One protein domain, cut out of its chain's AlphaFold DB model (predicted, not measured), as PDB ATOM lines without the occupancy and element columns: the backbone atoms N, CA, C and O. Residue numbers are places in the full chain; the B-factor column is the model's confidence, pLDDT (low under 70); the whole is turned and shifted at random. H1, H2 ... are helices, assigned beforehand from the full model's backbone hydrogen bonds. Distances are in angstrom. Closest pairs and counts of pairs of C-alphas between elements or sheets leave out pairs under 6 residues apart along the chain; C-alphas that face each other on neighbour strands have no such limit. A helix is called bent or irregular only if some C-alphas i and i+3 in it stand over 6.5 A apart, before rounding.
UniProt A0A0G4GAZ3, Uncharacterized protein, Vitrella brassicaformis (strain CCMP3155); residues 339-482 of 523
ATOM      1  N   VAL A 339      47.942   2.281  -9.014       95.06
ATOM      2  CA  VAL A 339      46.609   2.782  -8.642       95.06
ATOM      3  C   VAL A 339      46.114   2.118  -7.362       95.06
ATOM      4  O   VAL A 339      45.620   2.829  -6.492       95.06
ATOM      5  N   THR A 340      46.272   0.802  -7.201       93.31
ATOM      6  CA  THR A 340      45.880   0.110  -5.964       93.31
ATOM      7  C   THR A 340      46.641   0.667  -4.764       93.31
ATOM      8  O   THR A 340      46.011   1.039  -3.776       93.31
ATOM      9  N   ASP A 341      47.958   0.865  -4.888       94.94
ATOM     10  CA  ASP A 341      48.774   1.475  -3.831       94.94
ATOM     11  C   ASP A 341      48.312   2.911  -3.522       94.94
ATOM     12  O   ASP A 341      48.192   3.301  -2.358       94.94
ATOM     13  N   ALA A 342      47.982   3.693  -4.557       97.50
ATOM     14  CA  ALA A 342      47.490   5.062  -4.416       97.50
ATOM     15  C   ALA A 342      46.131   5.142  -3.704       97.50
ATOM     16  O   ALA A 342      45.927   6.035  -2.878       97.50
ATOM     17  N   LEU A 343      45.201   4.230  -4.014       97.44
ATOM     18  CA  LEU A 343      43.882   4.151  -3.378       97.44
ATOM     19  C   LEU A 343      44.007   3.741  -1.909       97.44
ATOM     20  O   LEU A 343      43.432   4.400  -1.042       97.44
ATOM     21  N   THR A 344      44.807   2.711  -1.625       96.62
ATOM     22  CA  THR A 344      45.095   2.250  -0.262       96.62
ATOM     23  C   THR A 344      45.752   3.357   0.564       96.62
ATOM     24  O   THR A 344      45.322   3.636   1.684       96.62
ATOM     25  N   TYR A 345      46.745   4.057   0.006       97.44
ATOM     26  CA  TYR A 345      47.381   5.206   0.652       97.44
ATOM     27  C   TYR A 345      46.383   6.341   0.925       97.44
ATOM     28  O   TYR A 345      46.321   6.868   2.036       97.44
ATOM     29  N   ALA A 346      45.563   6.705  -0.065       98.25
ATOM     30  CA  ALA A 346      44.557   7.751   0.094       98.25
ATOM     31  C   ALA A 346      43.514   7.404   1.161       98.25
ATOM     32  O   ALA A 346      43.096   8.291   1.907       98.25
ATOM     33  N   ALA A 347      43.117   6.134   1.269       98.12
ATOM     34  CA  ALA A 347      42.180   5.672   2.286       98.12
ATOM     35  C   ALA A 347      42.756   5.823   3.699       98.12
ATOM     36  O   ALA A 347      42.097   6.423   4.550       98.12
ATOM     37  N   LYS A 348      44.011   5.394   3.912       97.44
ATOM     38  CA  LYS A 348      44.737   5.579   5.185       97.44
ATOM     39  C   LYS A 348      44.811   7.052   5.588       97.44
ATOM     40  O   LYS A 348      44.521   7.417   6.723       97.44
ATOM     41  N   GLU A 349      45.154   7.909   4.630       97.50
ATOM     42  CA  GLU A 349      45.372   9.339   4.858       97.50
ATOM     43  C   GLU A 349      44.085  10.144   5.078       97.50
ATOM     44  O   GLU A 349      44.082  11.141   5.806       97.50
ATOM     45  N   VAL A 350      42.997   9.784   4.394       98.06
ATOM     46  CA  VAL A 350      41.752  10.563   4.414       98.06
ATOM     47  C   VAL A 350      40.769  10.043   5.454       98.06
ATOM     48  O   VAL A 350      40.090  10.869   6.079       98.06
ATOM     49  N   PHE A 351      40.706   8.727   5.664       97.25
ATOM     50  CA  PHE A 351      39.765   8.054   6.562       97.25
ATOM     51  C   PHE A 351      40.485   7.544   7.817       97.25
ATOM     52  O   PHE A 351      40.554   8.295   8.797       97.25
ATOM     53  N   SER A 352      41.036   6.324   7.771       97.12
ATOM     54  CA  SER A 352      41.911   5.728   8.785       97.12
ATOM     55  C   SER A 352      42.657   4.492   8.239       97.12
ATOM     56  O   SER A 352      42.413   4.034   7.120       97.12
ATOM     57  N   ASP A 353      43.561   3.921   9.046       96.06
ATOM     58  CA  ASP A 353      44.289   2.686   8.717       96.06
ATOM     59  C   ASP A 353      43.374   1.474   8.466       96.06
ATOM     60  O   ASP A 353      43.760   0.550   7.748       96.06
ATOM     61  N   GLU A 354      42.189   1.436   9.081       96.69
ATOM     62  CA  GLU A 354      41.237   0.330   8.932       96.69
ATOM     63  C   GLU A 354      40.593   0.315   7.546       96.69
ATOM     64  O   GLU A 354      40.638  -0.708   6.869       96.69
ATOM     65  N   GLU A 355      40.119   1.463   7.070       96.38
ATOM     66  CA  GLU A 355      39.581   1.636   5.719       96.38
ATOM     67  C   GLU A 355      40.676   1.445   4.669       96.38
ATOM     68  O   GLU A 355      40.418   0.928   3.585       96.38
ATOM     69  N   GLY A 356      41.925   1.790   5.002       95.75
ATOM     70  CA  GLY A 356      43.085   1.415   4.199       95.75
ATOM     71  C   GLY A 356      43.170  -0.093   3.952       95.75
ATOM     72  O   GLY A 356      43.359  -0.513   2.814       95.75
ATOM     73  N   ARG A 357      42.993  -0.912   4.996       93.69
ATOM     74  CA  ARG A 357      42.975  -2.382   4.873       93.69
ATOM     75  C   ARG A 357      41.733  -2.900   4.150       93.69
ATOM     76  O   ARG A 357      41.815  -3.914   3.468       93.69
ATOM     77  N   GLU A 358      40.594  -2.230   4.295       94.31
ATOM     78  CA  GLU A 358      39.370  -2.592   3.574       94.31
ATOM     79  C   GLU A 358      39.530  -2.389   2.061       94.31
ATOM     80  O   GLU A 358      39.235  -3.299   1.287       94.31
ATOM     81  N   ILE A 359      40.067  -1.238   1.639       95.00
ATOM     82  CA  ILE A 359      40.393  -0.982   0.229       95.00
ATOM     83  C   ILE A 359      41.419  -1.998  -0.281       95.00
ATOM     84  O   ILE A 359      41.214  -2.561  -1.354       95.00
ATOM     85  N   ASP A 360      42.466  -2.286   0.497       91.75
ATOM     86  CA  ASP A 360      43.485  -3.287   0.157       91.75
ATOM     87  C   ASP A 360      42.890  -4.698  -0.053       91.75
ATOM     88  O   ASP A 360      43.218  -5.405  -1.010       91.75
ATOM     89  N   ALA A 361      41.934  -5.093   0.792       89.50
ATOM     90  CA  ALA A 361      41.220  -6.360   0.653       89.50
ATOM     91  C   ALA A 361      40.329  -6.396  -0.602       89.50
ATOM     92  O   ALA A 361      40.281  -7.419  -1.291       89.50
ATOM     93  N   LEU A 362      39.649  -5.288  -0.923       89.94
ATOM     94  CA  LEU A 362      38.820  -5.170  -2.126       89.94
ATOM     95  C   LEU A 362      39.660  -5.268  -3.404       89.94
ATOM     96  O   LEU A 362      39.297  -6.012  -4.317       89.94
ATOM     97  N   VAL A 363      40.799  -4.569  -3.466       87.12
ATOM     98  CA  VAL A 363      41.683  -4.625  -4.643       87.12
ATOM     99  C   VAL A 363      42.346  -5.993  -4.793       87.12
ATOM    100  O   VAL A 363      42.445  -6.491  -5.911       87.12
ATOM    101  N   SER A 364      42.721  -6.644  -3.688       79.50
ATOM    102  CA  SER A 364      43.332  -7.981  -3.703       79.50
ATOM    103  C   SER A 364      42.364  -9.080  -4.161       79.50
ATOM    104  O   SER A 364      42.787 -10.091  -4.719       79.50
ATOM    105  N   GLY A 365      41.059  -8.900  -3.921       67.94
ATOM    106  CA  GLY A 365      40.012  -9.843  -4.323       67.94
ATOM    107  C   GLY A 365      39.495  -9.655  -5.752       67.94
ATOM    108  O   GLY A 365      38.831 -10.547  -6.279       67.94
ATOM    109  N   SER A 366      39.785  -8.517  -6.389       68.19
ATOM    110  CA  SER A 366      39.277  -8.194  -7.720       68.19
ATOM    111  C   SER A 366      40.286  -8.567  -8.804       68.19
ATOM    112  O   SER A 366      41.425  -8.104  -8.811       68.19
ATOM    113  N   ALA A 367      39.851  -9.344  -9.800       61.38
ATOM    114  CA  ALA A 367      40.596  -9.451 -11.048       61.38
ATOM    115  C   ALA A 367      40.596  -8.067 -11.719       61.38
ATOM    116  O   ALA A 367      39.555  -7.593 -12.173       61.38
ATOM    117  N   LEU A 368      41.745  -7.391 -11.721       56.59
ATOM    118  CA  LEU A 368      41.879  -6.030 -12.245       56.59
ATOM    119  C   LEU A 368      41.353  -5.947 -13.689       56.59
ATOM    120  O   LEU A 368      41.755  -6.713 -14.569       56.59
ATOM    121  N   VAL A 369      40.411  -5.024 -13.910       52.59
ATOM    122  CA  VAL A 369      39.529  -4.992 -15.092       52.59
ATOM    123  C   VAL A 369      40.231  -4.396 -16.323       52.59
ATOM    124  O   VAL A 369      39.819  -4.661 -17.457       52.59
ATOM    125  N   ARG A 370      41.336  -3.650 -16.148       54.97
ATOM    126  CA  ARG A 370      42.185  -3.181 -17.257       54.97
ATOM    127  C   ARG A 370      43.591  -3.752 -17.226       54.97
ATOM    128  O   ARG A 370      44.372  -3.542 -16.310       54.97
ATOM    129  N   THR A 371      43.971  -4.277 -18.383       54.94
ATOM    130  CA  THR A 371      45.358  -4.417 -18.843       54.94
ATOM    131  C   THR A 371      45.799  -3.217 -19.693       54.94
ATOM    132  O   THR A 371      46.709  -3.333 -20.515       54.94
ATOM    133  N   GLY A 372      45.129  -2.063 -19.551       61.66
ATOM    134  CA  GLY A 372      45.414  -0.860 -20.330       61.66
ATOM    135  C   GLY A 372      46.883  -0.466 -20.195       61.66
ATOM    136  O   GLY A 372      47.342  -0.077 -19.126       61.66
ATOM    137  N   VAL A 373      47.649  -0.597 -21.278       76.50
ATOM    138  CA  VAL A 373      49.089  -0.330 -21.242       76.50
ATOM    139  C   VAL A 373      49.305   1.182 -21.263       76.50
ATOM    140  O   VAL A 373      49.327   1.782 -22.335       76.50
ATOM    141  N   MET A 374      49.501   1.803 -20.094       91.25
ATOM    142  CA  MET A 374      50.033   3.170 -20.044       91.25
ATOM    143  C   MET A 374      51.450   3.178 -20.620       91.25
ATOM    144  O   MET A 374      52.328   2.433 -20.153       91.25
ATOM    145  N   THR A 375      51.685   4.040 -21.608       92.06
ATOM    146  CA  THR A 375      53.028   4.294 -22.144       92.06
ATOM    147  C   THR A 375      53.916   4.957 -21.084       92.06
ATOM    148  O   THR A 375      53.424   5.505 -20.096       92.06
ATOM    149  N   LEU A 376      55.242   4.946 -21.279       91.81
ATOM    150  CA  LEU A 376      56.155   5.661 -20.373       91.81
ATOM    151  C   LEU A 376      55.842   7.164 -20.314       91.81
ATOM    152  O   LEU A 376      55.929   7.753 -19.242       91.81
ATOM    153  N   GLN A 377      55.426   7.756 -21.439       95.75
ATOM    154  CA  GLN A 377      54.954   9.139 -21.499       95.75
ATOM    155  C   GLN A 377      53.762   9.360 -20.567       95.75
ATOM    156  O   GLN A 377      53.784  10.260 -19.736       95.75
ATOM    157  N   GLN A 378      52.736   8.512 -20.653       96.62
ATOM    158  CA  GLN A 378      51.543   8.660 -19.821       96.62
ATOM    159  C   GLN A 378      51.864   8.500 -18.333       96.62
ATOM    160  O   GLN A 378      51.326   9.228 -17.507       96.62
ATOM    161  N   ARG A 379      52.796   7.607 -17.981       96.38
ATOM    162  CA  ARG A 379      53.210   7.378 -16.585       96.38
ATOM    163  C   ARG A 379      53.910   8.563 -15.933       96.38
ATOM    164  O   ARG A 379      53.999   8.587 -14.710       96.38
ATOM    165  N   VAL A 380      54.406   9.536 -16.697       97.19
ATOM    166  CA  VAL A 380      54.995  10.764 -16.136       97.19
ATOM    167  C   VAL A 380      54.019  11.946 -16.119       97.19
ATOM    168  O   VAL A 380      54.344  12.983 -15.538       97.19
ATOM    169  N   MET A 381      52.808  11.792 -16.664       97.81
ATOM    170  CA  MET A 381      51.777  12.833 -16.713       97.81
ATOM    171  C   MET A 381      50.777  12.701 -15.558       97.81
ATOM    172  O   MET A 381      50.142  11.662 -15.392       97.81
ATOM    173  N   ARG A 382      50.579  13.778 -14.787       97.94
ATOM    174  CA  ARG A 382      49.649  13.804 -13.642       97.94
ATOM    175  C   ARG A 382      48.208  13.477 -14.033       97.94
ATOM    176  O   ARG A 382      47.533  12.701 -13.362       97.94
ATOM    177  N   ASP A 383      47.736  14.085 -15.118       97.94
ATOM    178  CA  ASP A 383      46.337  13.978 -15.541       97.94
ATOM    179  C   ASP A 383      45.990  12.569 -16.030       97.94
ATOM    180  O   ASP A 383      44.866  12.110 -15.844       97.94
ATOM    181  N   GLU A 384      46.960  11.853 -16.605       97.44
ATOM    182  CA  GLU A 384      46.786  10.452 -16.994       97.44
ATOM    183  C   GLU A 384      46.536   9.572 -15.767       97.44
ATOM    184  O   GLU A 384      45.599   8.779 -15.777       97.44
ATOM    185  N   TRP A 385      47.290   9.779 -14.683       97.62
ATOM    186  CA  TRP A 385      47.064   9.077 -13.418       97.62
ATOM    187  C   TRP A 385      45.719   9.409 -12.786       97.62
ATOM    188  O   TRP A 385      45.037   8.501 -12.324       97.62
ATOM    189  N   ARG A 386      45.287  10.678 -12.806       98.06
ATOM    190  CA  ARG A 386      43.943  11.040 -12.325       98.06
ATOM    191  C   ARG A 386      42.859  10.286 -13.096       98.06
ATOM    192  O   ARG A 386      41.963   9.725 -12.472       98.06
ATOM    193  N   ARG A 387      42.951  10.249 -14.431       96.38
ATOM    194  CA  ARG A 387      41.989   9.515 -15.267       96.38
ATOM    195  C   ARG A 387      42.007   8.020 -14.984       96.38
ATOM    196  O   ARG A 387      40.940   7.421 -14.952       96.38
ATOM    197  N   GLU A 388      43.185   7.430 -14.788       95.25
ATOM    198  CA  GLU A 388      43.290   6.000 -14.495       95.25
ATOM    199  C   GLU A 388      42.715   5.669 -13.112       95.25
ATOM    200  O   GLU A 388      41.926   4.741 -13.004       95.25
ATOM    201  N   ILE A 389      42.987   6.487 -12.088       96.25
ATOM    202  CA  ILE A 389      42.387   6.355 -10.748       96.25
ATOM    203  C   ILE A 389      40.855   6.430 -10.822       96.25
ATOM    204  O   ILE A 389      40.162   5.570 -10.285       96.25
ATOM    205  N   GLU A 390      40.308   7.453 -11.485       96.31
ATOM    206  CA  GLU A 390      38.855   7.624 -11.616       96.31
ATOM    207  C   GLU A 390      38.209   6.480 -12.410       96.31
ATOM    208  O   GLU A 390      37.110   6.037 -12.070       96.31
ATOM    209  N   TRP A 391      38.889   5.998 -13.454       93.38
ATOM    210  CA  TRP A 391      38.434   4.858 -14.242       93.38
ATOM    211  C   TRP A 391      38.413   3.577 -13.408       93.38
ATOM    212  O   TRP A 391      37.389   2.900 -13.391       93.38
ATOM    213  N   GLU A 392      39.495   3.274 -12.688       92.06
ATOM    214  CA  GLU A 392      39.622   2.065 -11.865       92.06
ATOM    215  C   GLU A 392      38.570   2.034 -10.748       92.06
ATOM    216  O   GLU A 392      37.899   1.022 -10.565       92.06
ATOM    217  N   ILE A 393      38.318   3.165 -10.074       94.31
ATOM    218  CA  ILE A 393      37.239   3.274  -9.073       94.31
ATOM    219  C   ILE A 393      35.868   2.929  -9.672       94.31
ATOM    220  O   ILE A 393      35.033   2.329  -8.999       94.31
ATOM    221  N   GLY A 394      35.616   3.338 -10.919       93.31
ATOM    222  CA  GLY A 394      34.357   3.060 -11.611       93.31
ATOM    223  C   GLY A 394      34.276   1.669 -12.248       93.31
ATOM    224  O   GLY A 394      33.173   1.220 -12.557       93.31
ATOM    225  N   ALA A 395      35.413   1.012 -12.483       89.81
ATOM    226  CA  ALA A 395      35.499  -0.276 -13.164       89.81
ATOM    227  C   ALA A 395      35.581  -1.466 -12.199       89.81
ATOM    228  O   ALA A 395      35.072  -2.537 -12.531       89.81
ATOM    229  N   MET A 396      36.212  -1.297 -11.033       89.25
ATOM    230  CA  MET A 396      36.294  -2.334 -10.006       89.25
ATOM    231  C   MET A 396      34.948  -2.504  -9.296       89.25
ATOM    232  O   MET A 396      34.362  -1.536  -8.804       89.25
ATOM    233  N   ASP A 397      34.467  -3.746  -9.230       88.69
ATOM    234  CA  ASP A 397      33.177  -4.060  -8.618       88.69
ATOM    235  C   ASP A 397      33.166  -3.689  -7.125       88.69
ATOM    236  O   ASP A 397      34.121  -3.950  -6.395       88.69
ATOM    237  N   GLY A 398      32.104  -3.013  -6.681       92.06
ATOM    238  CA  GLY A 398      31.948  -2.525  -5.305       92.06
ATOM    239  C   GLY A 398      32.868  -1.370  -4.869       92.06
ATOM    240  O   GLY A 398      32.593  -0.750  -3.843       92.06
ATOM    241  N   MET A 399      33.914  -1.013  -5.628       94.50
ATOM    242  CA  MET A 399      34.906  -0.006  -5.214       94.50
ATOM    243  C   MET A 399      34.303   1.397  -5.057       94.50
ATOM    244  O   MET A 399      34.508   2.058  -4.037       94.50
ATOM    245  N   SER A 400      33.526   1.862  -6.043       96.75
ATOM    246  CA  SER A 400      32.870   3.175  -5.948       96.75
ATOM    247  C   SER A 400      31.901   3.242  -4.767       96.75
ATOM    248  O   SER A 400      31.873   4.261  -4.078       96.75
ATOM    249  N   ASP A 401      31.136   2.176  -4.524       97.12
ATOM    250  CA  ASP A 401      30.157   2.119  -3.434       97.12
ATOM    251  C   ASP A 401      30.845   2.115  -2.065       97.12
ATOM    252  O   ASP A 401      30.418   2.842  -1.168       97.12
ATOM    253  N   ALA A 402      31.947   1.369  -1.919       96.75
ATOM    254  CA  ALA A 402      32.764   1.359  -0.708       96.75
ATOM    255  C   ALA A 402      33.322   2.759  -0.400       96.75
ATOM    256  O   ALA A 402      33.110   3.291   0.691       96.75
ATOM    257  N   ILE A 403      33.945   3.416  -1.388       97.88
ATOM    258  CA  ILE A 403      34.482   4.778  -1.232       97.88
ATOM    259  C   ILE A 403      33.365   5.782  -0.918       97.88
ATOM    260  O   ILE A 403      33.546   6.665  -0.076       97.88
ATOM    261  N   ASP A 404      32.207   5.676  -1.575       98.19
ATOM    262  CA  ASP A 404      31.067   6.559  -1.318       98.19
ATOM    263  C   ASP A 404      30.482   6.344   0.084       98.19
ATOM    264  O   ASP A 404      30.129   7.326   0.743       98.19
ATOM    265  N   GLY A 405      30.436   5.099   0.564       98.19
ATOM    266  CA  GLY A 405      30.067   4.746   1.934       98.19
ATOM    267  C   GLY A 405      31.006   5.375   2.965       98.19
ATOM    268  O   GLY A 405      30.546   6.141   3.817       98.19
ATOM    269  N   MET A 406      32.319   5.161   2.818       98.25
ATOM    270  CA  MET A 406      33.347   5.781   3.672       98.25
ATOM    271  C   MET A 406      33.233   7.311   3.651       98.25
ATOM    272  O   MET A 406      33.251   7.970   4.693       98.25
ATOM    273  N   CYS A 407      33.044   7.902   2.465       98.44
ATOM    274  CA  CYS A 407      32.881   9.344   2.324       98.44
ATOM    275  C   CYS A 407      31.643   9.863   3.060       98.44
ATOM    276  O   CYS A 407      31.713  10.931   3.662       98.44
ATOM    277  N   GLN A 408      30.511   9.158   3.007       98.31
ATOM    278  CA  GLN A 408      29.288   9.558   3.707       98.31
ATOM    279  C   GLN A 408      29.466   9.503   5.223       98.31
ATOM    280  O   GLN A 408      29.122  10.468   5.913       98.31
ATOM    281  N   GLU A 409      30.038   8.413   5.729       98.06
ATOM    282  CA  GLU A 409      30.269   8.212   7.154       98.06
ATOM    283  C   GLU A 409      31.216   9.275   7.726       98.06
ATOM    284  O   GLU A 409      30.843  10.042   8.621       98.06
ATOM    285  N   TYR A 410      32.419   9.394   7.166       97.94
ATOM    286  CA  TYR A 410      33.427  10.326   7.669       97.94
ATOM    287  C   TYR A 410      33.031  11.789   7.459       97.94
ATOM    288  O   TYR A 410      33.361  12.652   8.279       97.94
ATOM    289  N   ALA A 411      32.292  12.102   6.390       97.75
ATOM    290  CA  ALA A 411      31.777  13.449   6.189       97.75
ATOM    291  C   ALA A 411      30.732  13.828   7.247       97.75
ATOM    292  O   ALA A 411      30.767  14.957   7.744       97.75
ATOM    293  N   ALA A 412      29.861  12.893   7.645       97.94
ATOM    294  CA  ALA A 412      28.905  13.104   8.729       97.94
ATOM    295  C   ALA A 412      29.614  13.331  10.074       97.94
ATOM    296  O   ALA A 412      29.250  14.253  10.805       97.94
ATOM    297  N   GLN A 413      30.669  12.560  10.367       97.50
ATOM    298  CA  GLN A 413      31.475  12.720  11.583       97.50
ATOM    299  C   GLN A 413      32.210  14.073  11.634       97.50
ATOM    300  O   GLN A 413      32.292  14.701  12.689       97.50
ATOM    301  N   ARG A 414      32.730  14.545  10.492       97.12
ATOM    302  CA  ARG A 414      33.512  15.794  10.386       97.12
ATOM    303  C   ARG A 414      32.667  17.042  10.099       97.12
ATOM    304  O   ARG A 414      33.204  18.148  10.103       97.12
ATOM    305  N   GLY A 415      31.369  16.892   9.829       97.50
ATOM    306  CA  GLY A 415      30.482  17.998   9.455       97.50
ATOM    307  C   GLY A 415      30.822  18.638   8.101       97.50
ATOM    308  O   GLY A 415      30.624  19.839   7.920       97.50
ATOM    309  N   ILE A 416      31.355  17.857   7.158       97.62
ATOM    310  CA  ILE A 416      31.720  18.302   5.803       97.62
ATOM    311  C   ILE A 416      30.815  17.649   4.753       97.62
ATOM    312  O   ILE A 416      30.016  16.770   5.053       97.62
ATOM    313  N   GLN A 417      30.905  18.096   3.500       97.69
ATOM    314  CA  GLN A 417      30.143  17.496   2.401       97.69
ATOM    315  C   GLN A 417      30.837  16.215   1.904       97.69
ATOM    316  O   GLN A 417      32.029  16.290   1.595       97.69
ATOM    317  N   PRO A 418      30.126  15.083   1.710       97.44
ATOM    318  CA  PRO A 418      30.718  13.837   1.198       97.44
ATOM    319  C   PRO A 418      31.482  14.027  -0.115       97.44
ATOM    320  O   PRO A 418      32.580  13.511  -0.290       97.44
ATOM    321  N   ARG A 419      30.959  14.871  -1.015       97.50
ATOM    322  CA  ARG A 419      31.622  15.209  -2.283       97.50
ATOM    323  C   ARG A 419      32.982  15.887  -2.089       97.50
ATOM    324  O   ARG A 419      33.886  15.660  -2.884       97.50
ATOM    325  N   ALA A 420      33.120  16.732  -1.066       97.88
ATOM    326  CA  ALA A 420      34.395  17.376  -0.758       97.88
ATOM    327  C   ALA A 420      35.409  16.352  -0.230       97.88
ATOM    328  O   ALA A 420      36.584  16.428  -0.577       97.88
ATOM    329  N   LEU A 421      34.945  15.367   0.547       97.75
ATOM    330  CA  LEU A 421      35.790  14.287   1.047       97.75
ATOM    331  C   LEU A 421      36.228  13.334  -0.077       97.75
ATOM    332  O   LEU A 421      37.411  13.023  -0.163       97.75
ATOM    333  N   LYS A 422      35.327  12.981  -1.008       98.12
ATOM    334  CA  LYS A 422      35.669  12.205  -2.213       98.12
ATOM    335  C   LYS A 422      36.696  12.929  -3.086       98.12
ATOM    336  O   LYS A 422      37.645  12.313  -3.552       98.12
ATOM    337  N   ALA A 423      36.553  14.243  -3.275       98.19
ATOM    338  CA  ALA A 423      37.550  15.036  -3.997       98.19
ATOM    339  C   ALA A 423      38.922  15.011  -3.297       98.19
ATOM    340  O   ALA A 423      39.933  14.781  -3.955       98.19
ATOM    341  N   ALA A 424      38.952  15.167  -1.967       98.25
ATOM    342  CA  ALA A 424      40.186  15.080  -1.185       98.25
ATOM    343  C   ALA A 424      40.840  13.688  -1.262       98.25
ATOM    344  O   ALA A 424      42.062  13.600  -1.345       98.25
ATOM    345  N   PHE A 425      40.038  12.619  -1.281       98.50
ATOM    346  CA  PHE A 425      40.501  11.248  -1.503       98.50
ATOM    347  C   PHE A 425      41.192  11.091  -2.864       98.50
ATOM    348  O   PHE A 425      42.344  10.666  -2.914       98.50
ATOM    349  N   ILE A 426      40.549  11.515  -3.958       98.56
ATOM    350  CA  ILE A 426      41.158  11.458  -5.299       98.56
ATOM    351  C   ILE A 426      42.438  12.297  -5.355       98.56
ATOM    352  O   ILE A 426      43.446  11.848  -5.894       98.56
ATOM    353  N   ASP A 427      42.436  13.499  -4.776       98.44
ATOM    354  CA  ASP A 427      43.619  14.361  -4.768       98.44
ATOM    355  C   ASP A 427      44.785  13.741  -3.982       98.44
ATOM    356  O   ASP A 427      45.936  13.870  -4.401       98.44
ATOM    357  N   LYS A 428      44.500  13.022  -2.889       98.38
ATOM    358  CA  LYS A 428      45.500  12.259  -2.126       98.38
ATOM    359  C   LYS A 428      46.040  11.060  -2.903       98.38
ATOM    360  O   LYS A 428      47.254  10.862  -2.903       98.38
ATOM    361  N   ALA A 429      45.188  10.325  -3.615       98.38
ATOM    362  CA  ALA A 429      45.625   9.232  -4.485       98.38
ATOM    363  C   ALA A 429      46.530   9.758  -5.614       98.38
ATOM    364  O   ALA A 429      47.624   9.247  -5.839       98.38
ATOM    365  N   VAL A 430      46.146  10.860  -6.267       98.50
ATOM    366  CA  VAL A 430      46.984  11.506  -7.291       98.50
ATOM    367  C   VAL A 430      48.303  12.009  -6.688       98.50
ATOM    368  O   VAL A 430      49.347  11.858  -7.317       98.50
ATOM    369  N   ALA A 431      48.301  12.554  -5.469       98.25
ATOM    370  CA  ALA A 431      49.532  12.965  -4.791       98.25
ATOM    371  C   ALA A 431      50.492  11.788  -4.534       98.25
ATOM    372  O   ALA A 431      51.701  11.951  -4.684       98.25
ATOM    373  N   PHE A 432      49.985  10.587  -4.231       98.38
ATOM    374  CA  PHE A 432      50.825   9.386  -4.166       98.38
ATOM    375  C   PHE A 432      51.477   9.074  -5.520       98.38
ATOM    376  O   PHE A 432      52.669   8.772  -5.587       98.38
ATOM    377  N   THR A 433      50.747   9.234  -6.629       98.38
ATOM    378  CA  THR A 433      51.338   9.034  -7.964       98.38
ATOM    379  C   THR A 433      52.447  10.040  -8.285       98.38
ATOM    380  O   THR A 433      53.324   9.731  -9.085       98.38
ATOM    381  N   ASP A 434      52.499  11.203  -7.627       98.56
ATOM    382  CA  ASP A 434      53.634  12.128  -7.758       98.56
ATOM    383  C   ASP A 434      54.914  11.557  -7.148       98.56
ATOM    384  O   ASP A 434      55.994  11.751  -7.706       98.56
ATOM    385  N   VAL A 435      54.795  10.806  -6.048       98.44
ATOM    386  CA  VAL A 435      55.911  10.076  -5.432       98.44
ATOM    387  C   VAL A 435      56.434   9.026  -6.408       98.44
ATOM    388  O   VAL A 435      57.636   8.975  -6.679       98.44
ATOM    389  N   PHE A 436      55.529   8.248  -7.011       98.38
ATOM    390  CA  PHE A 436      55.866   7.294  -8.066       98.38
ATOM    391  C   PHE A 436      56.549   7.978  -9.259       98.38
ATOM    392  O   PHE A 436      57.613   7.543  -9.695       98.38
ATOM    393  N   ARG A 437      55.977   9.072  -9.780       98.19
ATOM    394  CA  ARG A 437      56.506   9.820 -10.934       98.19
ATOM    395  C   ARG A 437      57.897  10.364 -10.652       98.19
ATOM    396  O   ARG A 437      58.792  10.195 -11.481       98.19
ATOM    397  N   ARG A 438      58.093  10.981  -9.484       97.94
ATOM    398  CA  ARG A 438      59.403  11.442  -9.018       97.94
ATOM    399  C   ARG A 438      60.399  10.289  -9.021       97.94
ATOM    400  O   ARG A 438      61.464  10.410  -9.625       97.94
ATOM    401  N   HIS A 439      60.035   9.171  -8.397       98.00
ATOM    402  CA  HIS A 439      60.905   8.008  -8.303       98.00
ATOM    403  C   HIS A 439      61.253   7.436  -9.677       98.00
ATOM    404  O   HIS A 439      62.425   7.208  -9.954       98.00
ATOM    405  N   LEU A 440      60.267   7.281 -10.566       96.94
ATOM    406  CA  LEU A 440      60.454   6.796 -11.933       96.94
ATOM    407  C   LEU A 440      61.431   7.681 -12.713       96.94
ATOM    408  O   LEU A 440      62.319   7.156 -13.374       96.94
ATOM    409  N   ILE A 441      61.295   9.006 -12.619       96.06
ATOM    410  CA  ILE A 441      62.188   9.952 -13.299       96.06
ATOM    411  C   ILE A 441      63.624   9.827 -12.778       96.06
ATOM    412  O   ILE A 441      64.562   9.828 -13.572       96.06
ATOM    413  N   GLU A 442      63.809   9.724 -11.460       95.00
ATOM    414  CA  GLU A 442      65.136   9.543 -10.861       95.00
ATOM    415  C   GLU A 442      65.736   8.164 -11.180       95.00
ATOM    416  O   GLU A 442      66.946   8.034 -11.343       95.00
ATOM    417  N   TYR A 443      64.904   7.126 -11.215       93.88
ATOM    418  CA  TYR A 443      65.302   5.742 -11.443       93.88
ATOM    419  C   TYR A 443      65.655   5.481 -12.911       93.88
ATOM    420  O   TYR A 443      66.623   4.784 -13.197       93.88
ATOM    421  N   ALA A 444      64.914   6.077 -13.845       87.81
ATOM    422  CA  ALA A 444      65.069   5.854 -15.279       87.81
ATOM    423  C   ALA A 444      66.044   6.823 -15.973       87.81
ATOM    424  O   ALA A 444      66.174   6.769 -17.197       87.81
ATOM    425  N   ASP A 445      66.756   7.681 -15.233       83.75
ATOM    426  CA  ASP A 445      67.721   8.637 -15.803       83.75
ATOM    427  C   ASP A 445      68.823   7.925 -16.623       83.75
ATOM    428  O   ASP A 445      69.230   8.412 -17.677       83.75
ATOM    429  N   GLY A 446      69.213   6.705 -16.220       78.00
ATOM    430  CA  GLY A 446      70.165   5.841 -16.939       78.00
ATOM    431  C   GLY A 446      69.545   4.902 -17.986       78.00
ATOM    432  O   GLY A 446      70.264   4.172 -18.671       78.00
ATOM    433  N   MET A 447      68.217   4.872 -18.142       82.31
ATOM    434  CA  MET A 447      67.542   3.903 -19.023       82.31
ATOM    435  C   MET A 447      67.934   4.084 -20.489       82.31
ATOM    436  O   MET A 447      67.948   3.145 -21.277       82.31
ATOM    437  N   GLY A 448      68.295   5.304 -20.858       68.81
ATOM    438  CA  GLY A 448      68.617   5.654 -22.224       68.81
ATOM    439  C   GLY A 448      70.037   5.311 -22.685       68.81
ATOM    440  O   GLY A 448      70.301   5.406 -23.884       68.81
ATOM    441  N   GLU A 449      70.937   4.867 -21.800       75.75
ATOM    442  CA  GLU A 449      72.352   4.632 -22.136       75.75
ATOM    443  C   GLU A 449      72.550   3.602 -23.260       75.75
ATOM    444  O   GLU A 449      73.401   3.780 -24.135       75.75
ATOM    445  N   ILE A 450      71.726   2.551 -23.295       66.19
ATOM    446  CA  ILE A 450      71.823   1.486 -24.305       66.19
ATOM    447  C   ILE A 450      71.407   1.996 -25.689       66.19
ATOM    448  O   ILE A 450      72.021   1.649 -26.697       66.19
ATOM    449  N   VAL A 451      70.349   2.806 -25.744       74.00
ATOM    450  CA  VAL A 451      69.787   3.336 -26.998       74.00
ATOM    451  C   VAL A 451      70.343   4.713 -27.369       74.00
ATOM    452  O   VAL A 451      69.956   5.264 -28.397       74.00
ATOM    453  N   GLY A 452      71.236   5.271 -26.545       80.44
ATOM    454  CA  GLY A 452      71.778   6.619 -26.711       80.44
ATOM    455  C   GLY A 452      70.708   7.713 -26.656       80.44
ATOM    456  O   GLY A 452      70.856   8.729 -27.330       80.44
ATOM    457  N   LYS A 453      69.618   7.487 -25.915       86.06
ATOM    458  CA  LYS A 453      68.524   8.452 -25.746       86.06
ATOM    459  C   LYS A 453      68.553   9.054 -24.344       86.06
ATOM    460  O   LYS A 453      69.083   8.443 -23.432       86.06
ATOM    461  N   SER A 454      67.981  10.235 -24.143       88.75
ATOM    462  CA  SER A 454      67.649  10.718 -22.796       88.75
ATOM    463  C   SER A 454      66.329  10.105 -22.314       88.75
ATOM    464  O   SER A 454      65.534   9.622 -23.125       88.75
ATOM    465  N   PHE A 455      66.042  10.162 -21.007       89.88
ATOM    466  CA  PHE A 455      64.729   9.745 -20.503       89.88
ATOM    467  C   PHE A 455      63.583  10.557 -21.134       89.88
ATOM    468  O   PHE A 455      62.574   9.978 -21.526       89.88
ATOM    469  N   ALA A 456      63.775  11.866 -21.358       91.62
ATOM    470  CA  ALA A 456      62.806  12.707 -22.069       91.62
ATOM    471  C   ALA A 456      62.494  12.157 -23.475       91.62
ATOM    472  O   ALA A 456      61.330  11.977 -23.832       91.62
ATOM    473  N   GLN A 457      63.529  11.767 -24.229       91.00
ATOM    474  CA  GLN A 457      63.377  11.151 -25.550       91.00
ATOM    475  C   GLN A 457      62.717   9.764 -25.504       91.00
ATOM    476  O   GLN A 457      62.016   9.404 -26.448       91.00
ATOM    477  N   LEU A 458      62.933   8.978 -24.443       89.25
ATOM    478  CA  LEU A 458      62.238   7.699 -24.235       89.25
ATOM    479  C   LEU A 458      60.744   7.890 -23.953       89.25
ATOM    480  O   LEU A 458      59.936   7.058 -24.354       89.25
ATOM    481  N   THR A 459      60.386   8.984 -23.281       92.06
ATOM    482  CA  THR A 459      58.998   9.381 -23.020       92.06
ATOM    483  C   THR A 459      58.377  10.207 -24.146       92.06
ATOM    484  O   THR A 459      57.255  10.662 -23.988       92.06
ATOM    485  N   GLU A 460      59.085  10.438 -25.256       94.88
ATOM    486  CA  GLU A 460      58.621  11.311 -26.350       94.88
ATOM    487  C   GLU A 460      58.233  12.728 -25.875       94.88
ATOM    488  O   GLU A 460      57.346  13.372 -26.429       94.88
ATOM    489  N   LEU A 461      58.913  13.214 -24.833       95.50
ATOM    490  CA  LEU A 461      58.757  14.553 -24.275       95.50
ATOM    491  C   LEU A 461      59.952  15.422 -24.656       95.50
ATOM    492  O   LEU A 461      61.087  14.954 -24.786       95.50
ATOM    493  N   THR A 462      59.701  16.716 -24.791       96.12
ATOM    494  CA  THR A 462      60.758  17.719 -24.877       96.12
ATOM    495  C   THR A 462      61.467  17.880 -23.528       96.12
ATOM    496  O   THR A 462      60.907  17.608 -22.462       96.12
ATOM    497  N   ASP A 463      62.709  18.372 -23.549       94.88
ATOM    498  CA  ASP A 463      63.460  18.642 -22.315       94.88
ATOM    499  C   ASP A 463      62.774  19.701 -21.431       94.88
ATOM    500  O   ASP A 463      62.911  19.669 -20.207       94.88
ATOM    501  N   ASP A 464      62.026  20.630 -22.033       97.38
ATOM    502  CA  ASP A 464      61.276  21.661 -21.313       97.38
ATOM    503  C   ASP A 464      60.045  21.076 -20.604       97.38
ATOM    504  O   ASP A 464      59.839  21.367 -19.423       97.38
ATOM    505  N   GLU A 465      59.288  20.192 -21.264       97.69
ATOM    506  CA  GLU A 465      58.182  19.450 -20.638       97.69
ATOM    507  C   GLU A 465      58.689  18.575 -19.488       97.69
ATOM    508  O   GLU A 465      58.148  18.618 -18.382       97.69
ATOM    509  N   MET A 466      59.787  17.841 -19.698       97.19
ATOM    510  CA  MET A 466      60.395  17.025 -18.644       97.19
ATOM    511  C   MET A 466      60.875  17.884 -17.464       97.19
ATOM    512  O   MET A 466      60.742  17.485 -16.308       97.19
ATOM    513  N   ARG A 467      61.406  19.089 -17.717       97.00
ATOM    514  CA  ARG A 467      61.800  20.026 -16.654       97.00
ATOM    515  C   ARG A 467      60.594  20.530 -15.864       97.00
ATOM    516  O   ARG A 467      60.691  20.641 -14.643       97.00
ATOM    517  N   GLN A 468      59.476  20.808 -16.533       97.94
ATOM    518  CA  GLN A 468      58.229  21.193 -15.874       97.94
ATOM    519  C   GLN A 468      57.697  20.062 -14.986       97.94
ATOM    520  O   GLN A 468      57.364  20.315 -13.831       97.94
ATOM    521  N   ILE A 469      57.695  18.819 -15.478       97.94
ATOM    522  CA  ILE A 469      57.283  17.648 -14.692       97.94
ATOM    523  C   ILE A 469      58.210  17.450 -13.486       97.94
ATOM    524  O   ILE A 469      57.734  17.264 -12.370       97.94
ATOM    525  N   LYS A 470      59.534  17.554 -13.673       97.81
ATOM    526  CA  LYS A 470      60.509  17.491 -12.569       97.81
ATOM    527  C   LYS A 470      60.236  18.559 -11.505       97.81
ATOM    528  O   LYS A 470      60.342  18.263 -10.321       97.81
ATOM    529  N   ALA A 471      59.880  19.779 -11.914       98.00
ATOM    530  CA  ALA A 471      59.516  20.849 -10.988       98.00
ATOM    531  C   ALA A 471      58.192  20.568 -10.256       98.00
ATOM    532  O   ALA A 471      58.087  20.873  -9.072       98.00
ATOM    533  N   GLU A 472      57.214  19.968 -10.937       97.81
ATOM    534  CA  GLU A 472      55.927  19.571 -10.354       97.81
ATOM    535  C   GLU A 472      56.107  18.549  -9.222       97.81
ATOM    536  O   GLU A 472      55.558  18.723  -8.137       97.81
ATOM    537  N   VAL A 473      56.912  17.507  -9.450       98.12
ATOM    538  CA  VAL A 473      57.070  16.388  -8.503       98.12
ATOM    539  C   VAL A 473      58.191  16.597  -7.478       98.12
ATOM    540  O   VAL A 473      58.403  15.750  -6.613       98.12
ATOM    541  N   ALA A 474      58.911  17.722  -7.534       97.50
ATOM    542  CA  ALA A 474      60.069  17.990  -6.673       97.50
ATOM    543  C   ALA A 474      59.736  17.999  -5.171       97.50
ATOM    544  O   ALA A 474      60.593  17.676  -4.349       97.50
ATOM    545  N   ALA A 475      58.503  18.372  -4.819       96.25
ATOM    546  CA  ALA A 475      58.027  18.438  -3.438       96.25
ATOM    547  C   ALA A 475      57.378  17.132  -2.943       96.25
ATOM    548  O   ALA A 475      56.970  17.073  -1.788       96.25
ATOM    549  N   ALA A 476      57.249  16.103  -3.789       97.62
ATOM    550  CA  ALA A 476      56.643  14.838  -3.388       97.62
ATOM    551  C   ALA A 476      57.561  14.097  -2.403       97.62
ATOM    552  O   ALA A 476      58.723  13.839  -2.721       97.62
ATOM    553  N   GLU A 477      57.056  13.752  -1.221       97.06
ATOM    554  CA  GLU A 477      57.797  13.029  -0.183       97.06
ATOM    555  C   GLU A 477      57.393  11.554  -0.163       97.06
ATOM    556  O   GLU A 477      56.225  11.222  -0.354       97.06
ATOM    557  N   TYR A 478      58.362  10.664   0.063       97.31
ATOM    558  CA  TYR A 478      58.079   9.236   0.186       97.31
ATOM    559  C   TYR A 478      57.251   8.965   1.453       97.31
ATOM    560  O   TYR A 478      57.658   9.418   2.525       97.31
ATOM    561  N   PRO A 479      56.148   8.206   1.361       96.38
ATOM    562  CA  PRO A 479      55.465   7.617   2.510       96.38
ATOM    563  C   PRO A 479      56.413   6.815   3.415       96.38
ATOM    564  O   PRO A 479      57.448   6.327   2.957       96.38
ATOM    565  N   ALA A 480      56.080   6.695   4.705       95.38
ATOM    566  CA  ALA A 480      56.961   6.089   5.709       95.38
ATOM    567  C   ALA A 480      57.300   4.619   5.407       95.38
ATOM    568  O   ALA A 480      58.458   4.228   5.502       95.38
ATOM    569  N   ASP A 481      56.320   3.834   4.970       93.44
ATOM    570  CA  ASP A 481      56.491   2.446   4.531       93.44
ATOM    571  C   ASP A 481      57.447   2.326   3.331       93.44
ATOM    572  O   ASP A 481      58.355   1.492   3.333       93.44
ATOM    573  N   ILE A 482      57.333   3.216   2.341       96.25
ATOM    574  CA  ILE A 482      58.275   3.274   1.212       96.25
ATOM    575  C   ILE A 482      59.674   3.699   1.682       96.25
ATOM    576  O   ILE A 482      60.670   3.148   1.212       96.25
TER     577      ILE A 482
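This is residues 339 to 482 of the 523 residues of an uncharacterized protein of Vitrella brassicaformis (strain CCMP3155) (UniProt A0A0G4GAZ3). What shape do these atoms make? One long helix, H6, runs as a spine along an elongated body: H5 crosses its beginning, H1 and H4 cross it farther on, and the small H3 and H7 with H8 pack on its later part. H2 folds back on H1 as a hairpin. What is the make-up? The printed part has 144 residues with eight named helices, H1 to H8 in chain order, and no named strand, an all-helix class; it is compact, with a radius of gyration of the C-alphas of 16.8 A and spans of 54 by 31 by 25 A.

What touches the hub? H6, residues 418 to 446, touches six helices. With 421 to 433 alone it touches H1, residues 339 to 350, at a steep tilt of 51 degrees, opposite ways, the closest C-alphas being Ala 342 and Ala 429, 4.6 A apart. With 426 to 434 alone it touches H4, residues 382 to 395, at a steep tilt of 54 degrees, closest at C-alphas Arg 386 and Val 430, 5.9 A. What else touches H6? H5, residues 399 to 414, comes closest at C-alphas Cys 407 and Pro 418, 5.1 A; H8, residues 463 to 473, at Arg 438 and Val 473, 5.5 A. H3, residues 376 to 380, comes closest at C-alphas Val 380 and Arg 437, 5.5 A; H7, residues 455 to 458, at Asp 445 and Phe 455, 5.7 A. Where is H2? H2, residues 353 to 365, forms a hairpin with H1 at a shallow tilt of 20 degrees, closest at C-alphas Lys 348 and Gly 356, 4.6 A, and is apart from H6. How are the backbones? Every O i to N i+4 pair is within hydrogen-bond range in H1, H2, H3, H4, H5 and H8, and 23 of 25 in H6; H7 is too short for such a pair.

Where does H6 run? It goes from C-alpha 418 at (30.718, 13.837, 1.198) to C-alpha 446 at (70.165, 5.841, -16.939), 44.1 A; it is irregular, with C-alphas 443 and 446 7.3 A apart. How long are the others? H5 spans 22.2 A, H4 20.0 A, H2 18.6 A, H1 16.0 A and H8 15.4 A, the last ending at C-alpha 473, (57.070, 16.388, -8.503).

How far does it reach? The two C-alphas farthest apart, Gly 415 and Gly 452, are 56.1 A from each other. Is it unbroken and sure? The printed part has no cut and no long link. Its mean pLDDT is 92.6, with residues 365 to 372, 448 and 450 under 70.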